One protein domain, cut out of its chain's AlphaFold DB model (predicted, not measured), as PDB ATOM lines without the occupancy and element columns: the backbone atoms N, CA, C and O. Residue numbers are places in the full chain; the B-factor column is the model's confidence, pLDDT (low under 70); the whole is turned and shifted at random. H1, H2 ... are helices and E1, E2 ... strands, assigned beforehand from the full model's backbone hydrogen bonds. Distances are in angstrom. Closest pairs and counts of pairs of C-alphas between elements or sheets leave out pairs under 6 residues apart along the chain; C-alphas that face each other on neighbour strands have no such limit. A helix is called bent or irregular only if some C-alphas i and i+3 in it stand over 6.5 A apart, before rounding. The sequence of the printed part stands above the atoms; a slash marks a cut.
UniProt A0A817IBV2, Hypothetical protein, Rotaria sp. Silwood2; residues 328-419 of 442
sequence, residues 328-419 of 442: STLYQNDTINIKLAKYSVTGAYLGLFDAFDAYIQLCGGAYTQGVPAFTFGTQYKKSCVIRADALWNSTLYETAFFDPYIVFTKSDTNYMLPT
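AT A GLANCE: This is residues 328 to 419 of the 442 residues of the protein "Hypothetical protein" of Rotaria sp. Silwood2 (UniProt A0A817IBV2). A curled, strongly twisted sheet of two hairpins, E1-E2 and E3-E4, has a long looping arch beside it with two short helices, H1 and H2; residues 409 to 414 stick out. The printed part has 92 residues, under half in named elements, in order E1 E2 H1 H2 E3 E4, class mixed; the antiparallel sheet runs E2 E1 E3 E4. It is only just loose, close to compact, radius of gyration of the C-alphas 15.1 A, spanning 47 by 32 by 18 A.

IN THESE COORDINATES: Find C-alpha 338 at (225.861, 469.847, 462.378); E1 runs from there to 344. Next come E2, 349 to 354, H1, 367 to 373, irregular with C-alphas 369 and 372 7.1 A apart, and H2, 388 to 392. E3, 400 to 410, measures 30.8 A; E4, 413 to 418, ends at (231.276, 461.741, 461.312).

HOW THE PARTS SIT: Between antiparallel E1 and E3, find N 341 and O 403, 2.9 A apart. E2, H1 H2, E3 form a split strand-helix-strand unit, E1 between its strands, its crossover right-handed. Neither helix is on the sheet. H1 has 0 of 3 O i to N i+4 pairs within hydrogen-bond range and 3 of 4 O i to N i+3; H2 has 0 of 1 and 2 of 2.

THE WHOLE: The printed part has no cut; links E2 to H1 and H1 to H2 are long. Residues 328, 357 to 358 and 365 to 369 have pLDDT under 70.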
ATOM      1  N   SER A 328     232.031 470.134 447.927       67.31
ATOM      2  CA  SER A 328     233.410 470.580 448.175       67.31
ATOM      3  C   SER A 328     233.569 472.106 448.146       67.31
ATOM      4  O   SER A 328     234.629 472.628 448.489       67.31
ATOM      5  N   THR A 329     232.508 472.822 447.766       73.00
ATOM      6  CA  THR A 329     232.424 474.285 447.740       73.00
ATOM      7  C   THR A 329     231.311 474.734 448.679       73.00
ATOM      8  O   THR A 329     230.184 474.259 448.558       73.00
ATOM      9  N   LEU A 330     231.627 475.675 449.570       79.38
ATOM     10  CA  LEU A 330     230.669 476.412 450.395       79.38
ATOM     11  C   LEU A 330     230.745 477.898 450.032       79.38
ATOM     12  O   LEU A 330     231.830 478.429 449.774       79.38
ATOM     13  N   TYR A 331     229.600 478.569 450.022       84.00
ATOM     14  CA  TYR A 331     229.460 479.993 449.745       84.00
ATOM     15  C   TYR A 331     229.282 480.800 451.032       84.00
ATOM     16  O   TYR A 331     228.934 480.285 452.094       84.00
ATOM     17  N   GLN A 332     229.544 482.105 450.954       83.81
ATOM     18  CA  GLN A 332     229.336 483.003 452.086       83.81
ATOM     19  C   GLN A 332     227.862 482.980 452.523       83.81
ATOM     20  O   GLN A 332     226.971 483.170 451.699       83.81
ATOM     21  N   ASN A 333     227.636 482.828 453.829       83.94
ATOM     22  CA  ASN A 333     226.336 482.633 454.480       83.94
ATOM     23  C   ASN A 333     225.717 481.225 454.362       83.94
ATOM     24  O   ASN A 333     224.668 480.994 454.968       83.94
ATOM     25  N   ASP A 334     226.361 480.263 453.689       86.75
ATOM     26  CA  ASP A 334     225.926 478.863 453.757       86.75
ATOM     27  C   ASP A 334     226.029 478.361 455.202       86.75
ATOM     28  O   ASP A 334     227.029 478.577 455.887       86.75
ATOM     29  N   THR A 335     224.990 477.688 455.690       85.25
ATOM     30  CA  THR A 335     224.969 477.150 457.055       85.25
ATOM     31  C   THR A 335     225.356 475.678 457.035       85.25
ATOM     32  O   THR A 335     224.684 474.864 456.402       85.25
ATOM     33  N   ILE A 336     226.424 475.325 457.749       83.94
ATOM     34  CA  ILE A 336     226.850 473.934 457.913       83.94
ATOM     35  C   ILE A 336     225.929 473.284 458.949       83.94
ATOM     36  O   ILE A 336     225.967 473.625 460.130       83.94
ATOM     37  N   ASN A 337     225.083 472.353 458.508       86.62
ATOM     38  CA  ASN A 337     224.189 471.618 459.397       86.62
ATOM     39  C   ASN A 337     224.986 470.566 460.180       86.62
ATOM     40  O   ASN A 337     225.412 469.567 459.599       86.62
ATOM     41  N   ILE A 338     225.195 470.796 461.479       87.00
ATOM     42  CA  ILE A 338     225.861 469.847 462.378       87.00
ATOM     43  C   ILE A 338     224.857 469.332 463.409       87.00
ATOM     44  O   ILE A 338     224.286 470.103 464.184       87.00
ATOM     45  N   LYS A 339     224.697 468.010 463.447       88.88
ATOM     46  CA  LYS A 339     223.995 467.287 464.507       88.88
ATOM     47  C   LYS A 339     224.993 466.710 465.502       88.88
ATOM     48  O   LYS A 339     226.112 466.364 465.137       88.88
ATOM     49  N   LEU A 340     224.570 466.579 466.751       88.62
ATOM     50  CA  LEU A 340     225.351 466.011 467.844       88.62
ATOM     51  C   LEU A 340     224.614 464.792 468.391       88.62
ATOM     52  O   LEU A 340     223.514 464.938 468.930       88.62
ATOM     53  N   ALA A 341     225.200 463.603 468.270       88.31
ATOM     54  CA  ALA A 341     224.743 462.445 469.027       88.31
ATOM     55  C   ALA A 341     225.294 462.576 470.447       88.31
ATOM     56  O   ALA A 341     226.504 462.696 470.641       88.31
ATOM     57  N   LYS A 342     224.404 462.627 471.435       87.25
ATOM     58  CA  LYS A 342     224.752 462.874 472.832       87.25
ATOM     59  C   LYS A 342     224.756 461.572 473.618       87.25
ATOM     60  O   LYS A 342     223.811 460.789 473.516       87.25
ATOM     61  N   TYR A 343     225.762 461.390 474.465       82.88
ATOM     62  CA  TYR A 343     225.911 460.215 475.318       82.88
ATOM     63  C   TYR A 343     226.192 460.609 476.767       82.88
ATOM     64  O   TYR A 343     226.893 461.588 477.037       82.88
ATOM     65  N   SER A 344     225.679 459.824 477.713       80.69
ATOM     66  CA  SER A 344     226.098 459.917 479.111       80.69
ATOM     67  C   SER A 344     227.569 459.515 479.255       80.69
ATOM     68  O   SER A 344     228.127 458.815 478.408       80.69
ATOM     69  N   VAL A 345     228.186 459.869 480.387       75.44
ATOM     70  CA  VAL A 345     229.520 459.363 480.765       75.44
ATOM     71  C   VAL A 345     229.556 457.823 480.716       75.44
ATOM     72  O   VAL A 345     230.505 457.239 480.200       75.44
ATOM     73  N   THR A 346     228.463 457.176 481.141       72.81
ATOM     74  CA  THR A 346     228.225 455.720 481.111       72.81
ATOM     75  C   THR A 346     227.830 455.150 479.736       72.81
ATOM     76  O   THR A 346     227.381 454.009 479.657       72.81
ATOM     77  N   GLY A 347     227.991 455.909 478.648       70.00
ATOM     78  CA  GLY A 347     227.805 455.433 477.272       70.00
ATOM     79  C   GLY A 347     226.351 455.240 476.827       70.00
ATOM     80  O   GLY A 347     226.113 454.728 475.735       70.00
ATOM     81  N   ALA A 348     225.364 455.639 477.635       76.69
ATOM     82  CA  ALA A 348     223.958 455.583 477.247       76.69
ATOM     83  C   ALA A 348     223.639 456.706 476.252       76.69
ATOM     84  O   ALA A 348     223.969 457.865 476.500       76.69
ATOM     85  N   TYR A 349     222.980 456.377 475.142       80.12
ATOM     86  CA  TYR A 349     222.541 457.361 474.152       80.12
ATOM     87  C   TYR A 349     221.392 458.222 474.696       80.12
ATOM     88  O   TYR A 349     220.385 457.696 475.169       80.12
ATOM     89  N   LEU A 350     221.549 459.544 474.613       82.81
ATOM     90  CA  LEU A 350     220.625 460.546 475.158       82.81
ATOM     91  C   LEU A 350     219.822 461.286 474.075       82.81
ATOM     92  O   LEU A 350     218.877 461.998 474.406       82.81
ATOM     93  N   GLY A 351     220.180 461.134 472.796       87.56
ATOM     94  CA  GLY A 351     219.462 461.726 471.664       87.56
ATOM     95  C   GLY A 351     220.370 462.370 470.615       87.56
ATOM     96  O   GLY A 351     221.592 462.423 470.769       87.56
ATOM     97  N   LEU A 352     219.742 462.876 469.551       88.50
ATOM     98  CA  LEU A 352     220.384 463.627 468.476       88.50
ATOM     99  C   LEU A 352     219.896 465.077 468.526       88.50
ATOM    100  O   LEU A 352     218.692 465.319 468.464       88.50
ATOM    101  N   PHE A 353     220.826 466.021 468.609       88.50
ATOM    102  CA  PHE A 353     220.542 467.437 468.842       88.50
ATOM    103  C   PHE A 353     221.154 468.317 467.753       88.50
ATOM    104  O   PHE A 353     222.124 467.923 467.105       88.50
ATOM    105  N   ASP A 354     220.615 469.515 467.548       86.12
ATOM    106  CA  ASP A 354     221.249 470.527 466.708       86.12
ATOM    107  C   ASP A 354     222.421 471.176 467.452       86.12
ATOM    108  O   ASP A 354     222.287 471.604 468.598       86.12
ATOM    109  N   ALA A 355     223.583 471.303 466.803       82.19
ATOM    110  CA  ALA A 355     224.748 471.944 467.426       82.19
ATOM    111  C   ALA A 355     224.517 473.438 467.745       82.19
ATOM    112  O   ALA A 355     225.213 474.030 468.572       82.19
ATOM    113  N   PHE A 356     223.495 474.021 467.116       74.00
ATOM    114  CA  PHE A 356     222.967 475.361 467.343       74.00
ATOM    115  C   PHE A 356     222.332 475.554 468.730       74.00
ATOM    116  O   PHE A 356     222.361 476.667 469.258       74.00
ATOM    117  N   ASP A 357     221.828 474.487 469.358       68.50
ATOM    118  CA  ASP A 357     221.052 474.527 470.608       68.50
ATOM    119  C   ASP A 357     221.937 474.642 471.867       68.50
ATOM    120  O   ASP A 357     221.680 474.057 472.915       68.50
ATOM    121  N   ALA A 358     223.000 475.445 471.782       64.06
ATOM    122  CA  ALA A 358     223.942 475.780 472.854       64.06
ATOM    123  C   ALA A 358     224.737 474.619 473.496       64.06
ATOM    124  O   ALA A 358     225.608 474.900 474.316       64.06
ATOM    125  N   TYR A 359     224.537 473.358 473.097       72.00
ATOM    126  CA  TYR A 359     225.208 472.189 473.691       72.00
ATOM    127  C   TYR A 359     226.747 472.242 473.693       72.00
ATOM    128  O   TYR A 359     227.371 471.667 474.580       72.00
ATOM    129  N   ILE A 360     227.369 472.943 472.736       76.94
ATOM    130  CA  ILE A 360     228.836 473.043 472.608       76.94
ATOM    131  C   ILE A 360     229.438 474.351 473.153       76.94
ATOM    132  O   ILE A 360     230.596 474.658 472.873       76.94
ATOM    133  N   GLN A 361     228.680 475.150 473.916       76.81
ATOM    134  CA  GLN A 361     229.209 476.342 474.589       76.81
ATOM    135  C   GLN A 361     229.041 476.261 476.108       76.81
ATOM    136  O   GLN A 361     227.961 475.998 476.618       76.81
ATOM    137  N   LEU A 362     230.102 476.611 476.839       79.38
ATOM    138  CA  LEU A 362     230.018 476.836 478.287       79.38
ATOM    139  C   LEU A 362     229.409 478.216 478.613       79.38
ATOM    140  O   LEU A 362     228.896 478.448 479.701       79.38
ATOM    141  N   CYS A 363     229.442 479.163 477.674       78.12
ATOM    142  CA  CYS A 363     228.835 480.470 477.890       78.12
ATOM    143  C   CYS A 363     227.323 480.425 477.653       78.12
ATOM    144  O   CYS A 363     226.881 480.392 476.503       78.12
ATOM    145  N   GLY A 364     226.537 480.531 478.727       71.75
ATOM    146  CA  GLY A 364     225.082 480.684 478.657       71.75
ATOM    147  C   GLY A 364     224.613 481.891 477.823       71.75
ATOM    148  O   GLY A 364     225.403 482.733 477.378       71.75
ATOM    149  N   GLY A 365     223.309 481.968 477.570       67.50
ATOM    150  CA  GLY A 365     222.674 483.005 476.747       67.50
ATOM    151  C   GLY A 365     221.623 482.417 475.804       67.50
ATOM    152  O   GLY A 365     221.339 481.225 475.854       67.50
ATOM    153  N   ALA A 366     221.044 483.251 474.938       62.38
ATOM    154  CA  ALA A 366     220.038 482.797 473.981       62.38
ATOM    155  C   ALA A 366     220.646 481.863 472.918       62.38
ATOM    156  O   ALA A 366     221.679 482.187 472.327       62.38
ATOM    157  N   TYR A 367     219.972 480.741 472.644       64.94
ATOM    158  CA  TYR A 367     220.388 479.705 471.687       64.94
ATOM    159  C   TYR A 367     220.763 480.270 470.304       64.94
ATOM    160  O   TYR A 367     221.808 479.942 469.746       64.94
ATOM    161  N   THR A 368     219.986 481.236 469.806       65.62
ATOM    162  CA  THR A 368     220.195 481.893 468.502       65.62
ATOM    163  C   THR A 368     221.544 482.605 468.350       65.62
ATOM    164  O   THR A 368     221.978 482.843 467.226       65.62
ATOM    165  N   GLN A 369     222.248 482.916 469.446       69.31
ATOM    166  CA  GLN A 369     223.575 483.540 469.392       69.31
ATOM    167  C   GLN A 369     224.667 482.594 468.867       69.31
ATOM    168  O   GLN A 369     225.711 483.079 468.445       69.31
ATOM    169  N   GLY A 370     224.444 481.273 468.882       73.12
ATOM    170  CA  GLY A 370     225.404 480.280 468.387       73.12
ATOM    171  C   GLY A 370     225.405 480.092 466.866       73.12
ATOM    172  O   GLY A 370     226.400 479.624 466.321       73.12
ATOM    173  N   VAL A 371     224.335 480.488 466.164       79.31
ATOM    174  CA  VAL A 371     224.169 480.263 464.711       79.31
ATOM    175  C   VAL A 371     225.338 480.780 463.856       79.31
ATOM    176  O   VAL A 371     225.829 480.002 463.035       79.31
ATOM    177  N   PRO A 372     225.883 481.995 464.087       84.19
ATOM    178  CA  PRO A 372     227.031 482.503 463.332       84.19
ATOM    179  C   PRO A 372     228.295 481.629 463.400       84.19
ATOM    180  O   PRO A 372     229.174 481.784 462.557       84.19
ATOM    181  N   ALA A 373     228.417 480.724 464.381       83.12
ATOM    182  CA  ALA A 373     229.570 479.830 464.515       83.12
ATOM    183  C   ALA A 373     229.637 478.738 463.431       83.12
ATOM    184  O   ALA A 373     230.719 478.219 463.166       83.12
ATOM    185  N   PHE A 374     228.503 478.407 462.803       85.19
ATOM    186  CA  PHE A 374     228.396 477.384 461.752       85.19
ATOM    187  C   PHE A 374     228.057 477.984 460.377       85.19
ATOM    188  O   PHE A 374     227.820 477.256 459.413       85.19
ATOM    189  N   THR A 375     228.015 479.314 460.276       87.19
ATOM    190  CA  THR A 375     227.764 480.038 459.029       87.19
ATOM    191  C   THR A 375     229.085 480.284 458.299       87.19
ATOM    192  O   THR A 375     229.960 481.004 458.786       87.19
ATOM    193  N   PHE A 376     229.243 479.712 457.109       86.25
ATOM    194  CA  PHE A 376     230.468 479.812 456.326       86.25
ATOM    195  C   PHE A 376     230.794 481.268 455.954       86.25
ATOM    196  O   PHE A 376     229.922 482.070 455.612       86.25
ATOM    197  N   GLY A 377     232.078 481.622 456.051       84.69
ATOM    198  CA  GLY A 377     232.560 482.994 455.875       84.69
ATOM    199  C   GLY A 377     232.329 483.925 457.074       84.69
ATOM    200  O   GLY A 377     232.661 485.104 456.978       84.69
ATOM    201  N   THR A 378     231.803 483.428 458.200       84.62
ATOM    202  CA  THR A 378     231.567 484.230 459.413       84.62
ATOM    203  C   THR A 378     232.660 484.010 460.460       84.62
ATOM    204  O   THR A 378     233.095 482.886 460.699       84.62
ATOM    205  N   GLN A 379     233.100 485.085 461.121       81.12
ATOM    206  CA  GLN A 379     233.967 485.000 462.296       81.12
ATOM    207  C   GLN A 379     233.124 485.143 463.566       81.12
ATOM    208  O   GLN A 379     232.523 486.189 463.802       81.12
ATOM    209  N   TYR A 380     233.118 484.110 464.407       79.88
ATOM    210  CA  TYR A 380     232.408 484.108 465.684       79.88
ATOM    211  C   TYR A 380     233.381 484.001 466.862       79.88
ATOM    212  O   TYR A 380     234.325 483.210 466.843       79.88
ATOM    213  N   LYS A 381     233.141 484.796 467.908       81.56
ATOM    214  CA  LYS A 381     233.850 484.720 469.189       81.56
ATOM    215  C   LYS A 381     232.896 485.112 470.313       81.56
ATOM    216  O   LYS A 381     232.382 486.226 470.321       81.56
ATOM    217  N   LYS A 382     232.731 484.226 471.294       78.06
ATOM    218  CA  LYS A 382     232.020 484.493 472.549       78.06
ATOM    219  C   LYS A 382     232.975 484.287 473.721       78.06
ATOM    220  O   LYS A 382     233.876 483.457 473.649       78.06
ATOM    221  N   SER A 383     232.807 485.083 474.769       82.69
ATOM    222  CA  SER A 383     233.595 485.016 476.000       82.69
ATOM    223  C   SER A 383     232.683 485.306 477.186       82.69
ATOM    224  O   SER A 383     231.753 486.104 477.068       82.69
ATOM    225  N   CYS A 384     232.940 484.655 478.311       82.62
ATOM    226  CA  CYS A 384     232.200 484.805 479.556       82.62
ATOM    227  C   CYS A 384     233.104 484.428 480.735       82.62
ATOM    228  O   CYS A 384     234.125 483.767 480.554       82.62
ATOM    229  N   VAL A 385     232.711 484.827 481.944       82.50
ATOM    230  CA  VAL A 385     233.325 484.345 483.186       82.50
ATOM    231  C   VAL A 385     232.389 483.312 483.797       82.50
ATOM    232  O   VAL A 385     231.211 483.595 484.007       82.50
ATOM    233  N   ILE A 386     232.918 482.126 484.079       79.00
ATOM    234  CA  ILE A 386     232.213 481.029 484.744       79.00
ATOM    235  C   ILE A 386     232.944 480.778 486.058       79.00
ATOM    236  O   ILE A 386     234.176 480.739 486.079       79.00
ATOM    237  N   ARG A 387     232.206 480.641 487.161       72.69
ATOM    238  CA  ARG A 387     232.814 480.250 488.437       72.69
ATOM    239  C   ARG A 387     233.116 478.750 488.418       72.69
ATOM    240  O   ARG A 387     232.299 477.985 487.916       72.69
ATOM    241  N   ALA A 388     234.245 478.330 488.987       72.25
ATOM    242  CA  ALA A 388     234.648 476.921 488.978       72.25
ATOM    243  C   ALA A 388     233.618 475.999 489.663       72.25
ATOM    244  O   ALA A 388     233.317 474.935 489.134       72.25
ATOM    245  N   ASP A 389     233.005 476.445 490.765       70.75
ATOM    246  CA  ASP A 389     231.940 475.713 491.468       70.75
ATOM    247  C   ASP A 389     230.700 475.475 490.593       70.75
ATOM    248  O   ASP A 389     230.045 474.440 490.699       70.75
ATOM    249  N   ALA A 390     230.393 476.409 489.686       74.81
ATOM    250  CA  ALA A 390     229.233 476.294 488.815       74.81
ATOM    251  C   ALA A 390     229.370 475.128 487.825       74.81
ATOM    252  O   ALA A 390     228.354 474.524 487.498       74.81
ATOM    253  N   LEU A 391     230.591 474.769 487.402       77.25
ATOM    254  CA  LEU A 391     230.842 473.650 486.481       77.25
ATOM    255  C   LEU A 391     230.425 472.288 487.059       77.25
ATOM    256  O   LEU A 391     230.185 471.358 486.296       77.25
ATOM    257  N   TRP A 392     230.300 472.170 488.385       73.50
ATOM    258  CA  TRP A 392     229.827 470.954 489.059       73.50
ATOM    259  C   TRP A 392     228.313 470.929 489.295       73.50
ATOM    260  O   TRP A 392     227.776 469.929 489.769       73.50
ATOM    261  N   ASN A 393     227.591 471.985 488.909       75.94
ATOM    262  CA  ASN A 393     226.138 471.950 488.828       75.94
ATOM    263  C   ASN A 393     225.717 471.241 487.532       75.94
ATOM    264  O   ASN A 393     225.595 471.873 486.482       75.94
ATOM    265  N   SER A 394     225.449 469.937 487.624       73.12
ATOM    266  CA  SER A 394     225.045 469.080 486.499       73.12
ATOM    267  C   SER A 394     223.751 469.505 485.790       73.12
ATOM    268  O   SER A 394     223.526 469.094 484.656       73.12
ATOM    269  N   THR A 395     222.922 470.350 486.413       77.00
ATOM    270  CA  THR A 395     221.722 470.946 485.794       77.00
ATOM    271  C   THR A 395     222.066 472.133 484.886       77.00
ATOM    272  O   THR A 395     221.314 472.441 483.965       77.00
ATOM    273  N   LEU A 396     223.187 472.820 485.139       73.75
ATOM    274  CA  LEU A 396     223.674 473.945 484.326       73.75
ATOM    275  C   LEU A 396     224.755 473.517 483.323       73.75
ATOM    276  O   LEU A 396     224.796 474.036 482.210       73.75
ATOM    277  N   TYR A 397     225.618 472.586 483.726       78.75
ATOM    278  CA  TYR A 397     226.753 472.073 482.965       78.75
ATOM    279  C   TYR A 397     226.727 470.547 483.013       78.75
ATOM    280  O   TYR A 397     227.391 469.905 483.825       78.75
ATOM    281  N   GLU A 398     225.895 469.959 482.161       79.75
ATOM    282  CA  GLU A 398     225.766 468.510 482.066       79.75
ATOM    283  C   GLU A 398     227.048 467.882 481.501       79.75
ATOM    284  O   GLU A 398     227.486 468.206 480.394       79.75
ATOM    285  N   THR A 399     227.630 466.932 482.235       80.12
ATOM    286  CA  THR A 399     228.778 466.146 481.766       80.12
ATOM    287  C   THR A 399     228.310 465.078 480.774       80.12
ATOM    288  O   THR A 399     227.981 463.954 481.155       80.12
ATOM    289  N   ALA A 400     228.293 465.438 479.491       84.12
ATOM    290  CA  ALA A 400     227.936 464.561 478.381       84.12
ATOM    291  C   ALA A 400     229.041 464.516 477.314       84.12
ATOM    292  O   ALA A 400     229.820 465.458 477.159       84.12
ATOM    293  N   PHE A 401     229.081 463.418 476.562       85.38
ATOM    294  CA  PHE A 401     229.913 463.267 475.369       85.38
ATOM    295  C   PHE A 401     229.078 463.555 474.124       85.38
ATOM    296  O   PHE A 401     227.877 463.281 474.101       85.38
ATOM    297  N   PHE A 402     229.718 464.107 473.094       86.44
ATOM    298  CA  PHE A 402     229.072 464.470 471.840       86.44
ATOM    299  C   PHE A 402     229.885 463.950 470.660       86.44
ATOM    300  O   PHE A 402     231.025 464.377 470.477       86.44
ATOM    301  N   ASP A 403     229.265 463.111 469.834       84.62
ATOM    302  CA  ASP A 403     229.790 462.722 468.529       84.62
ATOM    303  C   ASP A 403     229.142 463.632 467.465       84.62
ATOM    304  O   ASP A 403     227.915 463.605 467.298       84.62
ATOM    305  N   PRO A 404     229.911 464.504 466.784       85.06
ATOM    306  CA  PRO A 404     229.365 465.447 465.817       85.06
ATOM    307  C   PRO A 404     229.310 464.854 464.407       85.06
ATOM    308  O   PRO A 404     230.248 464.208 463.934       85.06
ATOM    309  N   TYR A 405     228.222 465.151 463.702       85.44
ATOM    310  CA  TYR A 405     227.967 464.720 462.333       85.44
ATOM    311  C   TYR A 405     227.530 465.905 461.478       85.44
ATOM    312  O   TYR A 405     226.571 466.594 461.829       85.44
ATOM    313  N   ILE A 406     228.167 466.114 460.325       84.19
ATOM    314  CA  ILE A 406     227.639 467.038 459.315       84.19
ATOM    315  C   ILE A 406     226.539 466.310 458.540       84.19
ATOM    316  O   ILE A 406     226.701 465.151 458.146       84.19
ATOM    317  N   VAL A 407     225.412 466.991 458.334       86.31
ATOM    318  CA  VAL A 407     224.245 466.459 457.627       86.31
ATOM    319  C   VAL A 407     224.163 467.040 456.222       86.31
ATOM    320  O   VAL A 407     224.177 468.255 456.038       86.31
ATOM    321  N   PHE A 408     224.002 466.159 455.238       83.25
ATOM    322  CA  PHE A 408     223.832 466.502 453.830       83.25
ATOM    323  C   PHE A 408     222.557 465.862 453.280       83.25
ATOM    324  O   PHE A 408     222.280 464.697 453.559       83.25
ATOM    325  N   THR A 409     221.805 466.585 452.451       81.88
ATOM    326  CA  THR A 409     220.619 466.048 451.768       81.88
ATOM    327  C   THR A 409     220.938 465.796 450.298       81.88
ATOM    328  O   THR A 409     221.401 466.692 449.594       81.88
ATOM    329  N   LYS A 410     220.665 464.583 449.813       77.81
ATOM    330  CA  LYS A 410     220.811 464.192 448.406       77.81
ATOM    331  C   LYS A 410     219.599 463.366 448.000       77.81
ATOM    332  O   LYS A 410     219.335 462.337 448.613       77.81
ATOM    333  N   SER A 411     218.883 463.808 446.962       82.00
ATOM    334  CA  SER A 411     217.680 463.129 446.448       82.00
ATOM    335  C   SER A 411     216.689 462.786 447.571       82.00
ATOM    336  O   SER A 411     216.351 461.622 447.779       82.00
ATOM    337  N   ASP A 412     216.332 463.805 448.361       82.75
ATOM    338  CA  ASP A 412     215.450 463.746 449.541       82.75
ATOM    339  C   ASP A 412     215.884 462.784 450.670       82.75
ATOM    340  O   ASP A 412     215.189 462.628 451.672       82.75
ATOM    341  N   THR A 413     217.075 462.188 450.561       80.25
ATOM    342  CA  THR A 413     217.687 461.345 451.592       80.25
ATOM    343  C   THR A 413     218.713 462.152 452.381       80.25
ATOM    344  O   THR A 413     219.606 462.776 451.802       80.25
ATOM    345  N   ASN A 414     218.607 462.126 453.710       81.56
ATOM    346  CA  ASN A 414     219.588 462.734 454.604       81.56
ATOM    347  C   ASN A 414     220.707 461.740 454.931       81.56
ATOM    348  O   ASN A 414     220.454 460.630 455.392       81.56
ATOM    349  N   TYR A 415     221.942 462.184 454.736       80.06
ATOM    350  CA  TYR A 415     223.172 461.482 455.069       80.06
ATOM    351  C   TYR A 415     223.851 462.202 456.234       80.06
ATOM    352  O   TYR A 415     223.866 463.431 456.273       80.06
ATOM    353  N   MET A 416     224.424 461.445 457.168       79.44
ATOM    354  CA  MET A 416     225.171 461.976 458.312       79.44
ATOM    355  C   MET A 416     226.604 461.459 458.245       79.44
ATOM    356  O   MET A 416     226.808 460.253 458.114       79.44
ATOM    357  N   LEU A 417     227.584 462.358 458.320       76.50
ATOM    358  CA  LEU A 417     229.002 462.021 458.196       76.50
ATOM    359  C   LEU A 417     229.764 462.406 459.471       76.50
ATOM    360  O   LEU A 417     229.709 463.579 459.858       76.50
ATOM    361  N   PRO A 418     230.468 461.461 460.127       75.38
ATOM    362  CA  PRO A 418     231.276 461.741 461.312       75.38
ATOM    363  C   PRO A 418     232.245 462.907 461.093       75.38
ATOM    364  O   PRO A 418     232.895 463.010 460.052       75.38
ATOM    365  N   THR A 419     232.352 463.802 462.069       74.81
ATOM    366  CA  THR A 419     233.117 465.049 461.927       74.81
ATOM    367  C   THR A 419     234.296 465.076 462.903       74.81
ATOM    368  O   THR A 419     234.086 465.209 464.104       74.81
TER     369      THR A 419